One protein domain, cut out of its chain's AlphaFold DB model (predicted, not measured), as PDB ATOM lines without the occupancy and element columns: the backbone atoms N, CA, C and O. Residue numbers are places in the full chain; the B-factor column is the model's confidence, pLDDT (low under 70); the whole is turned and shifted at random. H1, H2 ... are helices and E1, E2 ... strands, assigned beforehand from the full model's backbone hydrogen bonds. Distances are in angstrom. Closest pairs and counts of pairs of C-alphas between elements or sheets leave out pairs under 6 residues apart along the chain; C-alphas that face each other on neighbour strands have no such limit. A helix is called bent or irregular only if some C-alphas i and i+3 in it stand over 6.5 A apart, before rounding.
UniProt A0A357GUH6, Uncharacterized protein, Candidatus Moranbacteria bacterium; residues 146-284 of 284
ATOM      1  N   ILE A 146     139.730 126.338 132.674       61.28
ATOM      2  CA  ILE A 146     140.155 126.941 131.391       61.28
ATOM      3  C   ILE A 146     141.417 126.267 130.835       61.28
ATOM      4  O   ILE A 146     141.522 126.036 129.630       61.28
ATOM      5  N   ALA A 147     142.340 125.874 131.714       83.38
ATOM      6  CA  ALA A 147     143.595 125.237 131.326       83.38
ATOM      7  C   ALA A 147     143.422 123.820 130.746       83.38
ATOM      8  O   ALA A 147     144.284 123.338 130.018       83.38
ATOM      9  N   SER A 148     142.324 123.122 131.052       93.12
ATOM     10  CA  SER A 148     142.229 121.684 130.770       93.12
ATOM     11  C   SER A 148     142.012 121.344 129.299       93.12
ATOM     12  O   SER A 148     142.675 120.452 128.772       93.12
ATOM     13  N   ARG A 149     141.134 122.080 128.608       94.56
ATOM     14  CA  ARG A 149     140.920 121.918 127.165       94.56
ATOM     15  C   ARG A 149     142.212 122.186 126.388       94.56
ATOM     16  O   ARG A 149     142.588 121.400 125.522       94.56
ATOM     17  N   GLU A 150     142.880 123.294 126.697       94.88
ATOM     18  CA  GLU A 150     144.130 123.676 126.033       94.88
ATOM     19  C   GLU A 150     145.234 122.651 126.311       94.88
ATOM     20  O   GLU A 150     145.943 122.249 125.389       94.88
ATOM     21  N   GLN A 151     145.311 122.140 127.544       96.25
ATOM     22  CA  GLN A 151     146.231 121.067 127.915       96.25
ATOM     23  C   GLN A 151     145.987 119.784 127.102       96.25
ATOM     24  O   GLN A 151     146.953 119.189 126.630       96.25
ATOM     25  N   ILE A 152     144.730 119.378 126.863       97.62
ATOM     26  CA  ILE A 152     144.404 118.228 125.993       97.62
ATOM     27  C   ILE A 152     144.975 118.439 124.585       97.62
ATOM     28  O   ILE A 152     145.646 117.555 124.045       97.62
ATOM     29  N   GLU A 153     144.748 119.613 123.989       97.19
ATOM     30  CA  GLU A 153     145.267 119.922 122.654       97.19
ATOM     31  C   GLU A 153     146.802 119.912 122.618       97.19
ATOM     32  O   GLU A 153     147.389 119.388 121.671       97.19
ATOM     33  N   ILE A 154     147.461 120.465 123.643       97.44
ATOM     34  CA  ILE A 154     148.927 120.483 123.767       97.44
ATOM     35  C   ILE A 154     149.482 119.060 123.875       97.44
ATOM     36  O   ILE A 154     150.433 118.721 123.167       97.44
ATOM     37  N   ILE A 155     148.884 118.210 124.717       98.19
ATOM     38  CA  ILE A 155     149.303 116.812 124.890       98.19
ATOM     39  C   ILE A 155     149.309 116.086 123.545       98.19
ATOM     40  O   ILE A 155     150.303 115.438 123.208       98.19
ATOM     41  N   VAL A 156     148.232 116.212 122.766       98.19
ATOM     42  CA  VAL A 156     148.108 115.513 121.481       98.19
ATOM     43  C   VAL A 156     149.032 116.114 120.417       98.19
ATOM     44  O   VAL A 156     149.703 115.359 119.714       98.19
ATOM     45  N   LYS A 157     149.158 117.449 120.346       97.56
ATOM     46  CA  LYS A 157     150.106 118.130 119.439       97.56
ATOM     47  C   LYS A 157     151.561 117.718 119.695       97.56
ATOM     48  O   LYS A 157     152.344 117.618 118.756       97.56
ATOM     49  N   ASN A 158     151.914 117.421 120.947       97.94
ATOM     50  CA  ASN A 158     153.238 116.916 121.324       97.94
ATOM     51  C   ASN A 158     153.476 115.441 120.948       97.94
ATOM     52  O   ASN A 158     154.591 114.945 121.112       97.94
ATOM     53  N   ILE A 159     152.449 114.706 120.513       98.00
ATOM     54  CA  ILE A 159     152.594 113.357 119.942       98.00
ATOM     55  C   ILE A 159     152.771 113.463 118.427       98.00
ATOM     56  O   ILE A 159     153.637 112.803 117.861       98.00
ATOM     57  N   GLY A 160     151.981 114.314 117.773       97.06
ATOM     58  CA  GLY A 160     152.091 114.554 116.342       97.06
ATOM     59  C   GLY A 160     151.108 115.600 115.828       97.06
ATOM     60  O   GLY A 160     150.264 116.119 116.557       97.06
ATOM     61  N   ASP A 161     151.225 115.905 114.537       96.88
ATOM     62  CA  ASP A 161     150.348 116.843 113.834       96.88
ATOM     63  C   ASP A 161     149.026 116.159 113.445       96.88
ATOM     64  O   ASP A 161     148.849 115.688 112.313       96.88
ATOM     65  N   TYR A 162     148.137 116.050 114.436       97.81
ATOM     66  CA  TYR A 162     146.800 115.468 114.331       97.81
ATOM     67  C   TYR A 162     145.725 116.522 114.590       97.81
ATOM     68  O   TYR A 162     145.922 117.465 115.357       97.81
ATOM     69  N   GLU A 163     144.561 116.338 113.973       98.12
ATOM     70  CA  GLU A 163     143.402 117.177 114.258       98.12
ATOM     71  C   GLU A 163     142.774 116.734 115.580       98.12
ATOM     72  O   GLU A 163     142.542 115.543 115.801       98.12
ATOM     73  N   VAL A 164     142.505 117.696 116.462       98.38
ATOM     74  CA  VAL A 164     141.909 117.452 117.776       98.38
ATOM     75  C   VAL A 164     140.696 118.341 117.934       98.38
ATOM     76  O   VAL A 164     140.789 119.555 117.763       98.38
ATOM     77  N   THR A 165     139.567 117.742 118.298       98.25
ATOM     78  CA  THR A 165     138.376 118.486 118.706       98.25
ATOM     79  C   THR A 165     137.907 117.994 120.066       98.25
ATOM     80  O   THR A 165     137.944 116.801 120.360       98.25
ATOM     81  N   VAL A 166     137.503 118.932 120.918       98.25
ATOM     82  CA  VAL A 166     137.040 118.660 122.281       98.25
ATOM     83  C   VAL A 166     135.587 119.099 122.362       98.25
ATOM     84  O   VAL A 166     135.258 120.216 121.960       98.25
ATOM     85  N   TRP A 167     134.724 118.221 122.856       98.31
ATOM     86  CA  TRP A 167     133.277 118.396 122.884       98.31
ATOM     87  C   TRP A 167     132.743 118.260 124.307       98.31
ATOM     88  O   TRP A 167     133.324 117.571 125.146       98.31
ATOM     89  N   ASP A 168     131.638 118.942 124.585       97.69
ATOM     90  CA  ASP A 168     130.867 118.750 125.808       97.69
ATOM     91  C   ASP A 168     129.931 117.535 125.693       97.69
ATOM     92  O   ASP A 168     129.635 117.045 124.603       97.69
ATOM     93  N   LEU A 169     129.394 117.071 126.824       96.88
ATOM     94  CA  LEU A 169     128.442 115.950 126.845       96.88
ATOM     95  C   LEU A 169     127.097 116.248 126.152       96.88
ATOM     96  O   LEU A 169     126.248 115.364 126.050       96.88
ATOM     97  N   LYS A 170     126.866 117.492 125.719       97.38
ATOM     98  CA  LYS A 170     125.669 117.908 124.979       97.38
ATOM     99  C   LYS A 170     125.909 117.903 123.465       97.38
ATOM    100  O   LYS A 170     124.987 118.237 122.724       97.38
ATOM    101  N   GLY A 171     127.108 117.534 123.010       96.06
ATOM    102  CA  GLY A 171     127.472 117.494 121.598       96.06
ATOM    103  C   GLY A 171     127.805 118.864 121.004       96.06
ATOM    104  O   GLY A 171     127.654 119.049 119.800       96.06
ATOM    105  N   ASN A 172     128.254 119.831 121.809       97.88
ATOM    106  CA  ASN A 172     128.799 121.103 121.323       97.88
ATOM    107  C   ASN A 172     130.322 121.124 121.457       97.88
ATOM    108  O   ASN A 172     130.871 120.546 122.392       97.88
ATOM    109  N   LEU A 173     131.006 121.860 120.577       97.50
ATOM    110  CA  LEU A 173     132.434 122.132 120.748       97.50
ATOM    111  C   LEU A 173     132.677 122.832 122.090       97.50
ATOM    112  O   LEU A 173     132.079 123.876 122.381       97.50
ATOM    113  N   ALA A 174     133.567 122.255 122.892       96.56
ATOM    114  CA  ALA A 174     133.934 122.781 124.190       96.56
ATOM    115  C   ALA A 174     134.652 124.125 124.025       96.56
ATOM    116  O   ALA A 174     135.587 124.284 123.236       96.56
ATOM    117  N   LYS A 175     134.205 125.108 124.798       94.75
ATOM    118  CA  LYS A 175     134.880 126.389 124.979       94.75
ATOM    119  C   LYS A 175     135.772 126.295 126.209       94.75
ATOM    120  O   LYS A 175     135.628 125.393 127.025       94.75
ATOM    121  N   ASN A 176     136.640 127.281 126.391       88.31
ATOM    122  CA  ASN A 176     137.490 127.365 127.579       88.31
ATOM    123  C   ASN A 176     136.678 127.439 128.887       88.31
ATOM    124  O   ASN A 176     137.138 126.993 129.922       88.31
ATOM    125  N   THR A 177     135.450 127.954 128.834       91.75
ATOM    126  CA  THR A 177     134.533 128.037 129.982       91.75
ATOM    127  C   THR A 177     133.565 126.853 130.071       91.75
ATOM    128  O   THR A 177     132.582 126.919 130.806       91.75
ATOM    129  N   THR A 178     133.723 125.831 129.227       94.38
ATOM    130  CA  THR A 178     132.837 124.666 129.235       94.38
ATOM    131  C   THR A 178     133.259 123.741 130.371       94.38
ATOM    132  O   THR A 178     134.421 123.327 130.388       94.38
ATOM    133  N   PRO A 179     132.340 123.370 131.277       94.75
ATOM    134  CA  PRO A 179     132.685 122.491 132.377       94.75
ATOM    135  C   PRO A 179     132.957 121.063 131.902       94.75
ATOM    136  O   PRO A 179     132.343 120.587 130.942       94.75
ATOM    137  N   ALA A 180     133.864 120.386 132.601       95.94
ATOM    138  CA  ALA A 180     134.156 118.967 132.412       95.94
ATOM    139  C   ALA A 180     132.933 118.072 132.765       95.94
ATOM    140  O   ALA A 180     132.053 118.496 133.522       95.94
ATOM    141  N   PRO A 181     132.865 116.816 132.270       97.44
ATOM    142  CA  PRO A 181     133.879 116.122 131.476       97.44
ATOM    143  C   PRO A 181     133.701 116.276 129.958       97.44
ATOM    144  O   PRO A 181     132.619 116.591 129.463       97.44
ATOM    145  N   TYR A 182     134.782 116.015 129.226       98.06
ATOM    146  CA  TYR A 182     134.879 116.213 127.784       98.06
ATOM    147  C   TYR A 182     134.908 114.915 126.990       98.06
ATOM    148  O   TYR A 182     135.415 113.885 127.435       98.06
ATOM    149  N   GLU A 183     134.451 115.007 125.754       98.50
ATOM    150  CA  GLU A 183     134.686 114.012 124.725       98.50
ATOM    151  C   GLU A 183     135.770 114.516 123.768       98.50
ATOM    152  O   GLU A 183     135.665 115.603 123.199       98.50
ATOM    153  N   VAL A 184     136.844 113.745 123.618       98.69
ATOM    154  CA  VAL A 184     138.025 114.138 122.843       98.69
ATOM    155  C   VAL A 184     138.088 113.308 121.571       98.69
ATOM    156  O   VAL A 184     138.197 112.089 121.639       98.69
ATOM    157  N   PHE A 185     138.080 113.955 120.410       98.69
ATOM    158  CA  PHE A 185     138.281 113.301 119.119       98.69
ATOM    159  C   PHE A 185     139.657 113.655 118.580       98.69
ATOM    160  O   PHE A 185     139.977 114.831 118.412       98.69
ATOM    161  N   VAL A 186     140.448 112.634 118.270       98.69
ATOM    162  CA  VAL A 186     141.764 112.752 117.648       98.69
ATOM    163  C   VAL A 186     141.720 112.070 116.288       98.69
ATOM    164  O   VAL A 186     141.471 110.866 116.187       98.69
ATOM    165  N   ILE A 187     141.949 112.843 115.229       98.62
ATOM    166  CA  ILE A 187     141.845 112.391 113.845       98.62
ATOM    167  C   ILE A 187     143.224 112.472 113.195       98.62
ATOM    168  O   ILE A 187     143.775 113.548 112.946       98.62
ATOM    169  N   ALA A 188     143.776 111.307 112.871       98.00
ATOM    170  CA  ALA A 188     144.965 111.191 112.051       98.00
ATOM    171  C   ALA A 188     144.558 111.139 110.571       98.00
ATOM    172  O   ALA A 188     144.117 110.104 110.057       98.00
ATOM    173  N   GLY A 189     144.680 112.291 109.906       95.56
ATOM    174  CA  GLY A 189     144.314 112.477 108.504       95.56
ATOM    175  C   GLY A 189     145.127 111.626 107.522       95.56
ATOM    176  O   GLY A 189     146.108 110.965 107.874       95.56
ATOM    177  N   ASN A 190     144.722 111.667 106.251       95.25
ATOM    178  CA  ASN A 190     145.391 110.928 105.180       95.25
ATOM    179  C   ASN A 190     146.893 111.283 105.107       95.25
ATOM    180  O   ASN A 190     147.270 112.452 105.166       95.25
ATOM    181  N   GLY A 191     147.745 110.262 104.999       94.50
ATOM    182  CA  GLY A 191     149.201 110.398 104.919       94.50
ATOM    183  C   GLY A 191     149.917 110.630 106.254       94.50
ATOM    184  O   GLY A 191     151.144 110.631 106.274       94.50
ATOM    185  N   LYS A 192     149.198 110.800 107.375       95.94
ATOM    186  CA  LYS A 192     149.813 110.938 108.711       95.94
ATOM    187  C   LYS A 192     150.201 109.600 109.336       95.94
ATOM    188  O   LYS A 192     151.077 109.553 110.193       95.94
ATOM    189  N   ILE A 193     149.552 108.521 108.908       97.12
ATOM    190  CA  ILE A 193     149.773 107.163 109.396       97.12
ATOM    191  C   ILE A 193     150.167 106.286 108.214       97.12
ATOM    192  O   ILE A 193     149.507 106.297 107.179       97.12
ATOM    193  N   ALA A 194     151.272 105.561 108.372       96.25
ATOM    194  CA  ALA A 194     151.900 104.814 107.283       96.25
ATOM    195  C   ALA A 194     151.298 103.415 107.099       96.25
ATOM    196  O   ALA A 194     151.223 102.922 105.981       96.25
ATOM    197  N   ASN A 195     150.919 102.768 108.201       96.12
ATOM    198  CA  ASN A 195     150.381 101.411 108.243       96.12
ATOM    199  C   ASN A 195     149.686 101.166 109.589       96.12
ATOM    200  O   ASN A 195     149.748 102.008 110.496       96.12
ATOM    201  N   CYS A 196     149.076  99.993 109.742       96.88
ATOM    202  CA  CYS A 196     148.342  99.661 110.952       96.88
ATOM    203  C   CYS A 196     149.216  99.643 112.214       96.88
ATOM    204  O   CYS A 196     148.799 100.112 113.272       96.88
ATOM    205  N   PHE A 197     150.453  99.149 112.122       97.50
ATOM    206  CA  PHE A 197     151.364  99.136 113.267       97.50
ATOM    207  C   PHE A 197     151.641 100.559 113.772       97.50
ATOM    208  O   PHE A 197     151.553 100.819 114.972       97.50
ATOM    209  N   HIS A 198     151.896 101.507 112.868       97.69
ATOM    210  CA  HIS A 198     152.034 102.920 113.215       97.69
ATOM    211  C   HIS A 198     150.732 103.470 113.832       97.69
ATOM    212  O   HIS A 198     150.792 104.146 114.857       97.69
ATOM    213  N   ALA A 199     149.563 103.108 113.289       98.12
ATOM    214  CA  ALA A 199     148.263 103.498 113.844       98.12
ATOM    215  C   ALA A 199     148.089 103.040 115.303       98.12
ATOM    216  O   ALA A 199     147.706 103.842 116.150       98.12
ATOM    217  N   LYS A 200     148.419 101.774 115.605       98.25
ATOM    218  CA  LYS A 200     148.330 101.194 116.957       98.25
ATOM    219  C   LYS A 200     149.260 101.897 117.949       98.25
ATOM    220  O   LYS A 200     148.856 102.135 119.084       98.25
ATOM    221  N   ASN A 201     150.475 102.255 117.526       98.38
ATOM    222  CA  ASN A 201     151.420 103.006 118.362       98.38
ATOM    223  C   ASN A 201     150.893 104.406 118.694       98.38
ATOM    224  O   ASN A 201     150.784 104.754 119.864       98.38
ATOM    225  N   VAL A 202     150.490 105.176 117.679       98.44
ATOM    226  CA  VAL A 202     149.975 106.542 117.878       98.44
ATOM    227  C   VAL A 202     148.714 106.531 118.734       98.44
ATOM    228  O   VAL A 202     148.578 107.339 119.648       98.44
ATOM    229  N   MET A 203     147.802 105.596 118.465       98.50
ATOM    230  CA  MET A 203     146.602 105.395 119.266       98.50
ATOM    231  C   MET A 203     146.948 105.161 120.738       98.50
ATOM    232  O   MET A 203     146.395 105.839 121.602       98.50
ATOM    233  N   LEU A 204     147.859 104.223 121.032       98.56
ATOM    234  CA  LEU A 204     148.284 103.950 122.401       98.56
ATOM    235  C   LEU A 204     148.887 105.199 123.049       98.56
ATOM    236  O   LEU A 204     148.505 105.530 124.167       98.56
ATOM    237  N   ASP A 205     149.785 105.902 122.360       98.50
ATOM    238  CA  ASP A 205     150.448 107.093 122.893       98.50
ATOM    239  C   ASP A 205     149.447 108.203 123.238       98.50
ATOM    240  O   ASP A 205     149.550 108.816 124.304       98.50
ATOM    241  N   VAL A 206     148.451 108.434 122.376       98.69
ATOM    242  CA  VAL A 206     147.368 109.402 122.614       98.69
ATOM    243  C   VAL A 206     146.578 109.027 123.863       98.69
ATOM    244  O   VAL A 206     146.455 109.844 124.776       98.69
ATOM    245  N   MET A 207     146.078 107.789 123.927       98.56
ATOM    246  CA  MET A 207     145.265 107.322 125.053       98.56
ATOM    247  C   MET A 207     146.058 107.358 126.362       98.56
ATOM    248  O   MET A 207     145.587 107.897 127.362       98.56
ATOM    249  N   LYS A 208     147.294 106.852 126.332       98.38
ATOM    250  CA  LYS A 208     148.196 106.801 127.480       98.38
ATOM    251  C   LYS A 208     148.489 108.186 128.031       98.38
ATOM    252  O   LYS A 208     148.352 108.380 129.236       98.38
ATOM    253  N   LYS A 209     148.886 109.149 127.189       98.50
ATOM    254  CA  LYS A 209     149.209 110.498 127.677       98.50
ATOM    255  C   LYS A 209     147.979 111.203 128.245       98.50
ATOM    256  O   LYS A 209     148.085 111.799 129.309       98.50
ATOM    257  N   LEU A 210     146.820 111.095 127.593       98.44
ATOM    258  CA  LEU A 210     145.592 111.737 128.071       98.44
ATOM    259  C   LEU A 210     145.083 111.137 129.390       98.44
ATOM    260  O   LEU A 210     144.734 111.886 130.297       98.44
ATOM    261  N   TYR A 211     145.084 109.808 129.535       98.38
ATOM    262  CA  TYR A 211     144.597 109.149 130.754       98.38
ATOM    263  C   TYR A 211     145.633 109.055 131.886       98.38
ATOM    264  O   TYR A 211     145.260 108.755 133.021       98.38
ATOM    265  N   SER A 212     146.910 109.345 131.621       97.25
ATOM    266  CA  SER A 212     147.953 109.416 132.660       97.25
ATOM    267  C   SER A 212     148.212 110.839 133.169       97.25
ATOM    268  O   SER A 212     148.769 110.996 134.255       97.25
ATOM    269  N   ASP A 213     147.827 111.876 132.420       97.31
ATOM    270  CA  ASP A 213     148.049 113.272 132.812       97.31
ATOM    271  C   ASP A 213     147.061 113.698 133.912       97.31
ATOM    272  O   ASP A 213     145.841 113.716 133.734       97.31
ATOM    273  N   THR A 214     147.594 114.056 135.082       96.38
ATOM    274  CA  THR A 214     146.804 114.399 136.273       96.38
ATOM    275  C   THR A 214     145.960 115.662 136.121       96.38
ATOM    276  O   THR A 214     145.012 115.834 136.879       96.38
ATOM    277  N   ALA A 215     146.285 116.553 135.182       95.62
ATOM    278  CA  ALA A 215     145.535 117.787 134.966       95.62
ATOM    279  C   ALA A 215     144.253 117.567 134.148       95.62
ATOM    280  O   ALA A 215     143.327 118.388 134.239       95.62
ATOM    281  N   VAL A 216     144.190 116.486 133.355       97.25
ATOM    282  CA  VAL A 216     143.095 116.244 132.399       97.25
ATOM    283  C   VAL A 216     142.408 114.884 132.530       97.25
ATOM    284  O   VAL A 216     141.245 114.796 132.152       97.25
ATOM    285  N   LYS A 217     143.045 113.844 133.087       96.81
ATOM    286  CA  LYS A 217     142.494 112.471 133.095       96.81
ATOM    287  C   LYS A 217     141.086 112.362 133.695       96.81
ATOM    288  O   LYS A 217     140.233 111.690 133.125       96.81
ATOM    289  N   ASP A 218     140.815 113.084 134.784       97.12
ATOM    290  CA  ASP A 218     139.521 113.069 135.487       97.12
ATOM    291  C   ASP A 218     138.492 114.021 134.844       97.12
ATOM    292  O   ASP A 218     137.329 114.070 135.241       97.12
ATOM    293  N   LYS A 219     138.916 114.785 133.830       97.50
ATOM    294  CA  LYS A 219     138.086 115.705 133.042       97.50
ATOM    295  C   LYS A 219     137.694 115.116 131.689       97.50
ATOM    296  O   LYS A 219     137.001 115.773 130.920       97.50
ATOM    297  N   ILE A 220     138.123 113.899 131.370       98.38
ATOM    298  CA  ILE A 220     137.808 113.222 130.113       98.38
ATOM    299  C   ILE A 220     136.724 112.181 130.388       98.38
ATOM    300  O   ILE A 220     136.869 111.323 131.252       98.38
ATOM    301  N   ALA A 221     135.622 112.249 129.647       98.56
ATOM    302  CA  ALA A 221     134.620 111.190 129.608       98.56
ATOM    303  C   ALA A 221     135.047 110.093 128.633       98.56
ATOM    304  O   ALA A 221     134.908 108.911 128.929       98.56
ATOM    305  N   ARG A 222     135.564 110.474 127.463       98.62
ATOM    306  CA  ARG A 222     135.908 109.536 126.394       98.62
ATOM    307  C   ARG A 222     136.951 110.123 125.464       98.62
ATOM    308  O   ARG A 222     136.918 111.318 125.175       98.62
ATOM    309  N   VAL A 223     137.824 109.265 124.951       98.81
ATOM    310  CA  VAL A 223     138.725 109.600 123.849       98.81
ATOM    311  C   VAL A 223     138.392 108.707 122.664       98.81
ATOM    312  O   VAL A 223     138.342 107.485 122.792       98.81
ATOM    313  N   MET A 224     138.182 109.321 121.508       98.69
ATOM    314  CA  MET A 224     138.030 108.654 120.227       98.69
ATOM    315  C   MET A 224     139.246 108.944 119.358       98.69
ATOM    316  O   MET A 224     139.548 110.098 119.063       98.69
ATOM    317  N   PHE A 225     139.929 107.896 118.917       98.75
ATOM    318  CA  PHE A 225     141.029 107.990 117.968       98.75
ATOM    319  C   PHE A 225     140.606 107.384 116.635       98.75
ATOM    320  O   PHE A 225     140.159 106.239 116.576       98.75
ATOM    321  N   THR A 226     140.757 108.145 115.555       98.56
ATOM    322  CA  THR A 226     140.491 107.680 114.191       98.56
ATOM    323  C   THR A 226     141.741 107.839 113.347       98.56
ATOM    324  O   THR A 226     142.262 108.943 113.202       98.56
ATOM    325  N   SER A 227     142.186 106.750 112.729       98.06
ATOM    326  CA  SER A 227     143.236 106.768 111.717       98.06
ATOM    327  C   SER A 227     142.649 106.438 110.351       98.06
ATOM    328  O   SER A 227     142.016 105.397 110.162       98.06
ATOM    329  N   TRP A 228     142.853 107.336 109.386       96.12
ATOM    330  CA  TRP A 228     142.292 107.178 108.048       96.12
ATOM    331  C   TRP A 228     142.782 105.890 107.369       96.12
ATOM    332  O   TRP A 228     143.979 105.696 107.165       96.12
ATOM    333  N   GLY A 229     141.834 105.016 107.012       95.69
ATOM    334  CA  GLY A 229     142.095 103.752 106.318       95.69
ATOM    335  C   GLY A 229     142.680 102.629 107.181       95.69
ATOM    336  O   GLY A 229     142.924 101.558 106.644       95.69
ATOM    337  N   GLN A 230     142.900 102.849 108.484       97.06
ATOM    338  CA  GLN A 230     143.551 101.868 109.362       97.06
ATOM    339  C   GLN A 230     142.595 101.353 110.441       97.06
ATOM    340  O   GLN A 230     142.118 100.224 110.347       97.06
ATOM    341  N   LEU A 231     142.273 102.178 111.442       98.06
ATOM    342  CA  LEU A 231     141.479 101.773 112.605       98.06
ATOM    343  C   LEU A 231     140.724 102.940 113.248       98.06
ATOM    344  O   LEU A 231     141.053 104.113 113.038       98.06
ATOM    345  N   LYS A 232     139.742 102.597 114.079       98.56
ATOM    346  CA  LYS A 232     139.075 103.490 115.029       98.56
ATOM    347  C   LYS A 232     139.022 102.844 116.402       98.56
ATOM    348  O   LYS A 232     138.758 101.650 116.506       98.56
ATOM    349  N   VAL A 233     139.216 103.640 117.443       98.62
ATOM    350  CA  VAL A 233     139.022 103.215 118.832       98.62
ATOM    351  C   VAL A 233     138.290 104.289 119.599       98.62
ATOM    352  O   VAL A 233     138.579 105.474 119.454       98.62
ATOM    353  N   SER A 234     137.383 103.844 120.455       98.69
ATOM    354  CA  SER A 234     136.793 104.634 121.520       98.69
ATOM    355  C   SER A 234     137.220 104.017 122.844       98.69
ATOM    356  O   SER A 234     137.073 102.813 123.033       98.69
ATOM    357  N   LEU A 235     137.755 104.826 123.754       98.69
ATOM    358  CA  LEU A 235     138.099 104.406 125.109       98.69
ATOM    359  C   LEU A 235     137.386 105.320 126.102       98.69
ATOM    360  O   LEU A 235     137.718 106.506 126.209       98.69
ATOM    361  N   GLY A 236     136.400 104.765 126.807       98.62
ATOM    362  CA  GLY A 236     135.700 105.443 127.893       98.62
ATOM    363  C   GLY A 236     136.584 105.572 129.136       98.62
ATOM    364  O   GLY A 236     137.466 104.744 129.379       98.62
ATOM    365  N   SER A 237     136.365 106.615 129.934       98.38
ATOM    366  CA  SER A 237     137.211 106.896 131.094       98.38
ATOM    367  C   SER A 237     137.099 105.869 132.217       98.38
ATOM    368  O   SER A 237     138.059 105.712 132.974       98.38
ATOM    369  N   GLU A 238     135.999 105.110 132.301       97.94
ATOM    370  CA  GLU A 238     135.873 104.018 133.275       97.94
ATOM    371  C   GLU A 238     136.874 102.887 133.046       97.94
ATOM    372  O   GLU A 238     137.280 102.245 134.018       97.94
ATOM    373  N   ASP A 239     137.270 102.656 131.795       97.75
ATOM    374  CA  ASP A 239     138.297 101.683 131.435       97.75
ATOM    375  C   ASP A 239     139.669 102.363 131.369       97.75
ATOM    376  O   ASP A 239     140.637 101.880 131.954       97.75
ATOM    377  N   GLY A 240     139.751 103.533 130.724       96.69
ATOM    378  CA  GLY A 240     141.011 104.235 130.469       96.69
ATOM    379  C   GLY A 240     141.789 104.637 131.722       96.69
ATOM    380  O   GLY A 240     143.016 104.548 131.740       96.69
ATOM    381  N   THR A 241     141.099 105.021 132.797       96.38
ATOM    382  CA  THR A 241     141.746 105.401 134.068       96.38
ATOM    383  C   THR A 241     142.205 104.205 134.906       96.38
ATOM    384  O   THR A 241     143.028 104.374 135.804       96.38
ATOM    385  N   LYS A 242     141.700 102.995 134.620       96.12
ATOM    386  CA  LYS A 242     142.041 101.756 135.341       96.12
ATOM    387  C   LYS A 242     143.142 100.943 134.660       96.12
ATOM    388  O   LYS A 242     143.645  99.991 135.254       96.12
ATOM    389  N   LEU A 243     143.495 101.280 133.419       95.69
ATOM    390  CA  LEU A 243     144.550 100.598 132.676       95.69
ATOM    391  C   LEU A 243     145.926 100.888 133.284       95.69
ATOM    392  O   LEU A 243     146.295 102.040 133.511       95.69
ATOM    393  N   ASP A 244     146.722  99.837 133.469       96.25
ATOM    394  CA  ASP A 244     148.138  99.976 133.799       96.25
ATOM    395  C   ASP A 244     148.947 100.296 132.533       96.25
ATOM    396  O   ASP A 244     149.502  99.430 131.854       96.25
ATOM    397  N   TRP A 245     149.019 101.584 132.209       96.00
ATOM    398  CA  TRP A 245     149.730 102.094 131.039       96.00
ATOM    399  C   TRP A 245     151.237 101.778 130.999       96.00
ATOM    400  O   TRP A 245     151.870 102.004 129.960       96.00
ATOM    401  N   ALA A 246     151.848 101.298 132.089       95.12
ATOM    402  CA  ALA A 246     153.254 100.893 132.096       95.12
ATOM    403  C   ALA A 246     153.470  99.515 131.452       95.12
ATOM    404  O   ALA A 246     154.542  99.259 130.906       95.12
ATOM    405  N   THR A 247     152.457  98.649 131.483       94.81
ATOM    406  CA  THR A 247     152.545  97.256 131.009       94.81
ATOM    407  C   THR A 247     151.887  97.047 129.647       94.81
ATOM    408  O   THR A 247     152.143  96.055 128.959       94.81
ATOM    409  N   VAL A 248     151.040  97.989 129.234       95.81
ATOM    410  CA  VAL A 248     150.246  97.891 128.012       95.81
ATOM    411  C   VAL A 248     151.059  98.330 126.789       95.81
ATOM    412  O   VAL A 248     151.392  99.503 126.625       95.81
ATOM    413  N   GLY A 249     151.356  97.371 125.907       97.62
ATOM    414  CA  GLY A 249     151.916  97.612 124.572       97.62
ATOM    415  C   GLY A 249     150.835  97.838 123.501       97.62
ATOM    416  O   GLY A 249     149.675  97.490 123.719       97.62
ATOM    417  N   PRO A 250     151.193  98.377 122.319       97.56
ATOM    418  CA  PRO A 250     150.228  98.833 121.308       97.56
ATOM    419  C   PRO A 250     149.389  97.692 120.724       97.56
ATOM    420  O   PRO A 250     148.181  97.838 120.553       97.56
ATOM    421  N   THR A 251     150.009  96.537 120.465       96.25
ATOM    422  CA  THR A 251     149.304  95.339 119.984       96.25
ATOM    423  C   THR A 251     148.373  94.780 121.054       96.25
ATOM    424  O   THR A 251     147.196  94.591 120.784       96.25
ATOM    425  N   ASN A 252     148.858  94.612 122.290       96.88
ATOM    426  CA  ASN A 252     148.033  94.100 123.387       96.88
ATOM    427  C   ASN A 252     146.843  95.024 123.673       96.88
ATOM    428  O   ASN A 252     145.736  94.544 123.892       96.88
ATOM    429  N   PHE A 253     147.058  96.342 123.646       97.94
ATOM    430  CA  PHE A 253     145.988  97.323 123.802       97.94
ATOM    431  C   PHE A 253     144.924  97.163 122.715       97.94
ATOM    432  O   PHE A 253     143.741  97.055 123.025       97.94
ATOM    433  N   TRP A 254     145.347  97.086 121.450       97.94
ATOM    434  CA  TRP A 254     144.447  96.865 120.322       97.94
ATOM    435  C   TRP A 254     143.653  95.561 120.450       97.94
ATOM    436  O   TRP A 254     142.433  95.574 120.310       97.94
ATOM    437  N   ASP A 255     144.318  94.456 120.784       96.75
ATOM    438  CA  ASP A 255     143.672  93.152 120.935       96.75
ATOM    439  C   ASP A 255     142.624  93.172 122.055       96.75
ATOM    440  O   ASP A 255     141.571  92.544 121.938       96.75
ATOM    441  N   VAL A 256     142.882  93.913 123.139       96.69
ATOM    442  CA  VAL A 256     141.896  94.135 124.204       96.69
ATOM    443  C   VAL A 256     140.710  94.943 123.678       96.69
ATOM    444  O   VAL A 256     139.576  94.521 123.887       96.69
ATOM    445  N   MET A 257     140.932  96.043 122.950       97.75
ATOM    446  CA  MET A 257     139.836  96.840 122.368       97.75
ATOM    447  C   MET A 257     138.953  96.007 121.430       97.75
ATOM    448  O   MET A 257     137.726  96.063 121.525       97.75
ATOM    449  N   MET A 258     139.569  95.171 120.590       97.38
ATOM    450  CA  MET A 258     138.859  94.268 119.680       97.38
ATOM    451  C   MET A 258     138.085  93.164 120.415       97.38
ATOM    452  O   MET A 258     137.025  92.754 119.947       97.38
ATOM    453  N   LYS A 259     138.571  92.701 121.575       97.12
ATOM    454  CA  LYS A 259     137.863  91.729 122.428       97.12
ATOM    455  C   LYS A 259     136.703  92.339 123.207       97.12
ATOM    456  O   LYS A 259     135.742  91.626 123.475       97.12
ATOM    457  N   VAL A 260     136.799  93.615 123.590       96.62
ATOM    458  CA  VAL A 260     135.714  94.320 124.285       96.62
ATOM    459  C   VAL A 260     134.508  94.410 123.356       96.62
ATOM    460  O   VAL A 260     133.473  93.809 123.642       96.62
ATOM    461  N   LYS A 261     134.652  95.122 122.233       97.81
ATOM    462  CA  LYS A 261     133.640  95.238 121.175       97.81
ATOM    463  C   LYS A 261     134.342  95.570 119.862       97.81
ATOM    464  O   LYS A 261     134.929  96.640 119.741       97.81
ATOM    465  N   SER A 262     134.242  94.677 118.880       97.38
ATOM    466  CA  SER A 262     134.862  94.824 117.554       97.38
ATOM    467  C   SER A 262     134.011  95.636 116.555       97.38
ATOM    468  O   SER A 262     134.098  95.427 115.344       97.38
ATOM    469  N   TYR A 263     133.099  96.476 117.052       97.56
ATOM    470  CA  TYR A 263     132.154  97.286 116.277       97.56
ATOM    471  C   TYR A 263     131.901  98.620 116.995       97.56
ATOM    472  O   TYR A 263     132.064  98.701 118.211       97.56
ATOM    473  N   GLU A 264     131.502  99.663 116.256       97.88
ATOM    474  CA  GLU A 264     131.212 100.984 116.834       97.88
ATOM    475  C   GLU A 264     129.947 100.894 117.705       97.88
ATOM    476  O   GLU A 264     128.826 100.871 117.191       97.88
ATOM    477  N   ASP A 265     130.119 100.801 119.026       97.44
ATOM    478  CA  ASP A 265     129.011 100.748 119.979       97.44
ATOM    479  C   ASP A 265     128.853 102.079 120.712       97.44
ATOM    480  O   ASP A 265     129.557 102.392 121.672       97.44
ATOM    481  N   GLU A 266     127.877 102.857 120.256       97.44
ATOM    482  CA  GLU A 266     127.513 104.147 120.841       97.44
ATOM    483  C   GLU A 266     126.396 104.042 121.892       97.44
ATOM    484  O   GLU A 266     125.802 105.051 122.283       97.44
ATOM    485  N   THR A 267     126.070 102.834 122.356       96.94
ATOM    486  CA  THR A 267     125.059 102.634 123.399       96.94
ATOM    487  C   THR A 267     125.635 102.847 124.803       96.94
ATOM    488  O   THR A 267     126.818 102.644 125.064       96.94
ATOM    489  N   GLY A 268     124.780 103.279 125.735       97.00
ATOM    490  CA  GLY A 268     125.146 103.484 127.139       97.00
ATOM    491  C   GLY A 268     125.800 104.841 127.463       97.00
ATOM    492  O   GLY A 268     125.867 105.733 126.601       97.00
ATOM    493  N   PRO A 269     126.231 105.029 128.726       98.00
ATOM    494  CA  PRO A 269     126.926 106.230 129.194       98.00
ATOM    495  C   PRO A 269     128.221 106.499 128.417       98.00
ATOM    496  O   PRO A 269     128.963 105.570 128.121       98.00
ATOM    497  N   ILE A 270     128.522 107.768 128.107       97.75
ATOM    498  CA  ILE A 270     129.698 108.151 127.292       97.75
ATOM    499  C   ILE A 270     131.010 107.614 127.888       97.75
ATOM    500  O   ILE A 270     131.866 107.126 127.157       97.75
ATOM    501  N   ASN A 271     131.143 107.626 129.213       98.25
ATOM    502  CA  ASN A 271     132.325 107.133 129.925       98.25
ATOM    503  C   ASN A 271     132.511 105.603 129.910       98.25
ATOM    504  O   ASN A 271     133.556 105.129 130.350       98.25
ATOM    505  N   GLN A 272     131.536 104.852 129.388       98.00
ATOM    506  CA  GLN A 272     131.543 103.385 129.265       98.00
ATOM    507  C   GLN A 272     131.617 102.908 127.806       98.00
ATOM    508  O   GLN A 272     131.567 101.708 127.529       98.00
ATOM    509  N   ARG A 273     131.703 103.830 126.840       98.06
ATOM    510  CA  ARG A 273     131.747 103.494 125.410       98.06
ATOM    511  C   ARG A 273     133.162 103.133 124.986       98.06
ATOM    512  O   ARG A 273     133.863 103.940 124.374       98.06
ATOM    513  N   THR A 274     133.565 101.911 125.310       98.50
ATOM    514  CA  THR A 274     134.848 101.343 124.893       98.50
ATOM    515  C   THR A 274     134.642 100.322 123.778       98.50
ATOM    516  O   THR A 274     133.849  99.390 123.924       98.50
ATOM    517  N   TRP A 275     135.333 100.510 122.655       98.50
ATOM    518  CA  TRP A 275     135.263  99.640 121.481       98.50
ATOM    519  C   TRP A 275     136.444  99.883 120.529       98.50
ATOM    520  O   TRP A 275     137.075 100.943 120.556       98.50
ATOM    521  N   GLY A 276     136.725  98.919 119.651       98.25
ATOM    522  CA  GLY A 276     137.709  99.031 118.572       98.25
ATOM    523  C   GLY A 276     137.157  98.514 117.246       98.25
ATOM    524  O   GLY A 276     136.390  97.561 117.215       98.25
ATOM    525  N   VAL A 277     137.526  99.154 116.136       98.19
ATOM    526  CA  VAL A 277     137.089  98.772 114.786       98.19
ATOM    527  C   VAL A 277     138.246  98.851 113.810       98.19
ATOM    528  O   VAL A 277     138.869  99.903 113.646       98.19
ATOM    529  N   SER A 278     138.511  97.735 113.135       97.31
ATOM    530  CA  SER A 278     139.424  97.688 111.997       97.31
ATOM    531  C   SER A 278     138.754  98.314 110.768       97.31
ATOM    532  O   SER A 278     137.606  97.999 110.460       97.31
ATOM    533  N   ILE A 279     139.449  99.220 110.076       95.00
ATOM    534  CA  ILE A 279     138.997  99.794 108.794       95.00
ATOM    535  C   ILE A 279     139.754  99.145 107.633       95.00
ATOM    536  O   ILE A 279     139.158  98.839 106.600       95.00
ATOM    537  N   GLY A 280     141.070  98.985 107.785       88.50
ATOM    538  CA  GLY A 280     141.942  98.352 106.802       88.50
ATOM    539  C   GLY A 280     142.196  96.889 107.144       88.50
ATOM    540  O   GLY A 280     142.305  96.536 108.315       88.50
ATOM    541  N   LYS A 281     142.359  96.038 106.126       87.62
ATOM    542  CA  LYS A 281     142.676  94.609 106.319       87.62
ATOM    543  C   LYS A 281     143.961  94.395 107.123       87.62
ATOM    544  O   LYS A 281     144.063  93.433 107.870       87.62
ATOM    545  N   ASP A 282     144.894  95.337 107.034       88.25
ATOM    546  CA  ASP A 282     146.178  95.315 107.744       88.25
ATOM    547  C   ASP A 282     146.037  95.428 109.275       88.25
ATOM    548  O   ASP A 282     147.027  95.280 109.998       88.25
ATOM    549  N   CYS A 283     144.837  95.751 109.773       85.56
ATOM    550  CA  CYS A 283     144.533  95.892 111.194       85.56
ATOM    551  C   CYS A 283     143.743  94.733 111.812       85.56
ATOM    552  O   CYS A 283     143.499  94.776 113.025       85.56
ATOM    553  N   GLU A 284     143.367  93.732 111.014       82.88
ATOM    554  CA  GLU A 284     142.724  92.497 111.488       82.88
ATOM    555  C   GLU A 284     143.688  91.567 112.244       82.88
ATOM    556  O   GLU A 284     144.909  91.572 111.956       82.88
TER     557      GLU A 284
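Overview. This is residues 146 to 284 of the 284 residues of an uncharacterized protein of Candidatus Moranbacteria bacterium (UniProt A0A357GUH6). A twisted five-stranded sheet makes a wall, with H1 and H2 lying lengthwise over one face and H4 standing over E5 at one edge. No named helix covers the opposite face, and short H3 sits at the sheet's level. The printed part has 139 residues, with four named helices and five named strands in the order H1 E1 E2 H2 E3 E4 H3 H4 E5; the mixed sheet runs E1 E2 E3 E4 E5. The class is mixed, helices and strands; the whole is compact, with a radius of gyration of the C-alphas of 13.9 A and spans of 42 by 31 by 29 A.

Along the chain. Find C-alpha 146 at (140.155, 126.941, 131.391), where H1 begins, residues 146 to 157, 17.9 A; it is only just irregular, with C-alphas 146 and 149 6.6 A apart. Next come E1, 163 to 168, E2, 182 to 188, 19.4 A, and H2, 196 to 212, 23.8 A. E3, 220 to 227, 20.2 A, E4, 231 to 236, H3, 237 to 240, and H4, 250 to 260, 15.5 A, lead to E5, 275 to 278, ending at (139.424, 97.688, 111.997).

Arrangement. Hairpin E1 and E2 is antiparallel, with N 165 and O 185 at 2.9 A. E2 and E3 are parallel, N 186 and O 224 at 2.8 A; with H2 they form a strand-helix-strand unit, two parallel strands joined through a helix, its crossover right-handed. Hairpin E3 and E4 has N 225 and O 233 at 2.8 A; E4 and E5, antiparallel, have N 277 and O 232 at 2.8 A. H1, H2 and H4 on the same face make two layers, helices over a sheet, at heights of 9.1, 9.2 and 8.4 A. H2 touches H1, closest C-alphas Val 156 and Val 206, 6.3 A, and H4, Asn 201 and Pro 250, 5.2 A, about perpendicular at 82 degrees. Every O i to N i+4 pair is within hydrogen-bond range in H2 and H4, and 7 of 8 in H1; H3 is too short for one.

Size, cuts and confidence. The farthest C-alphas, Thr 177 and Lys 281, are 41.8 A apart. The printed part has no cut; the links E1 to E2 and H4 to E5 are long. Only residue 146 has pLDDT under 70.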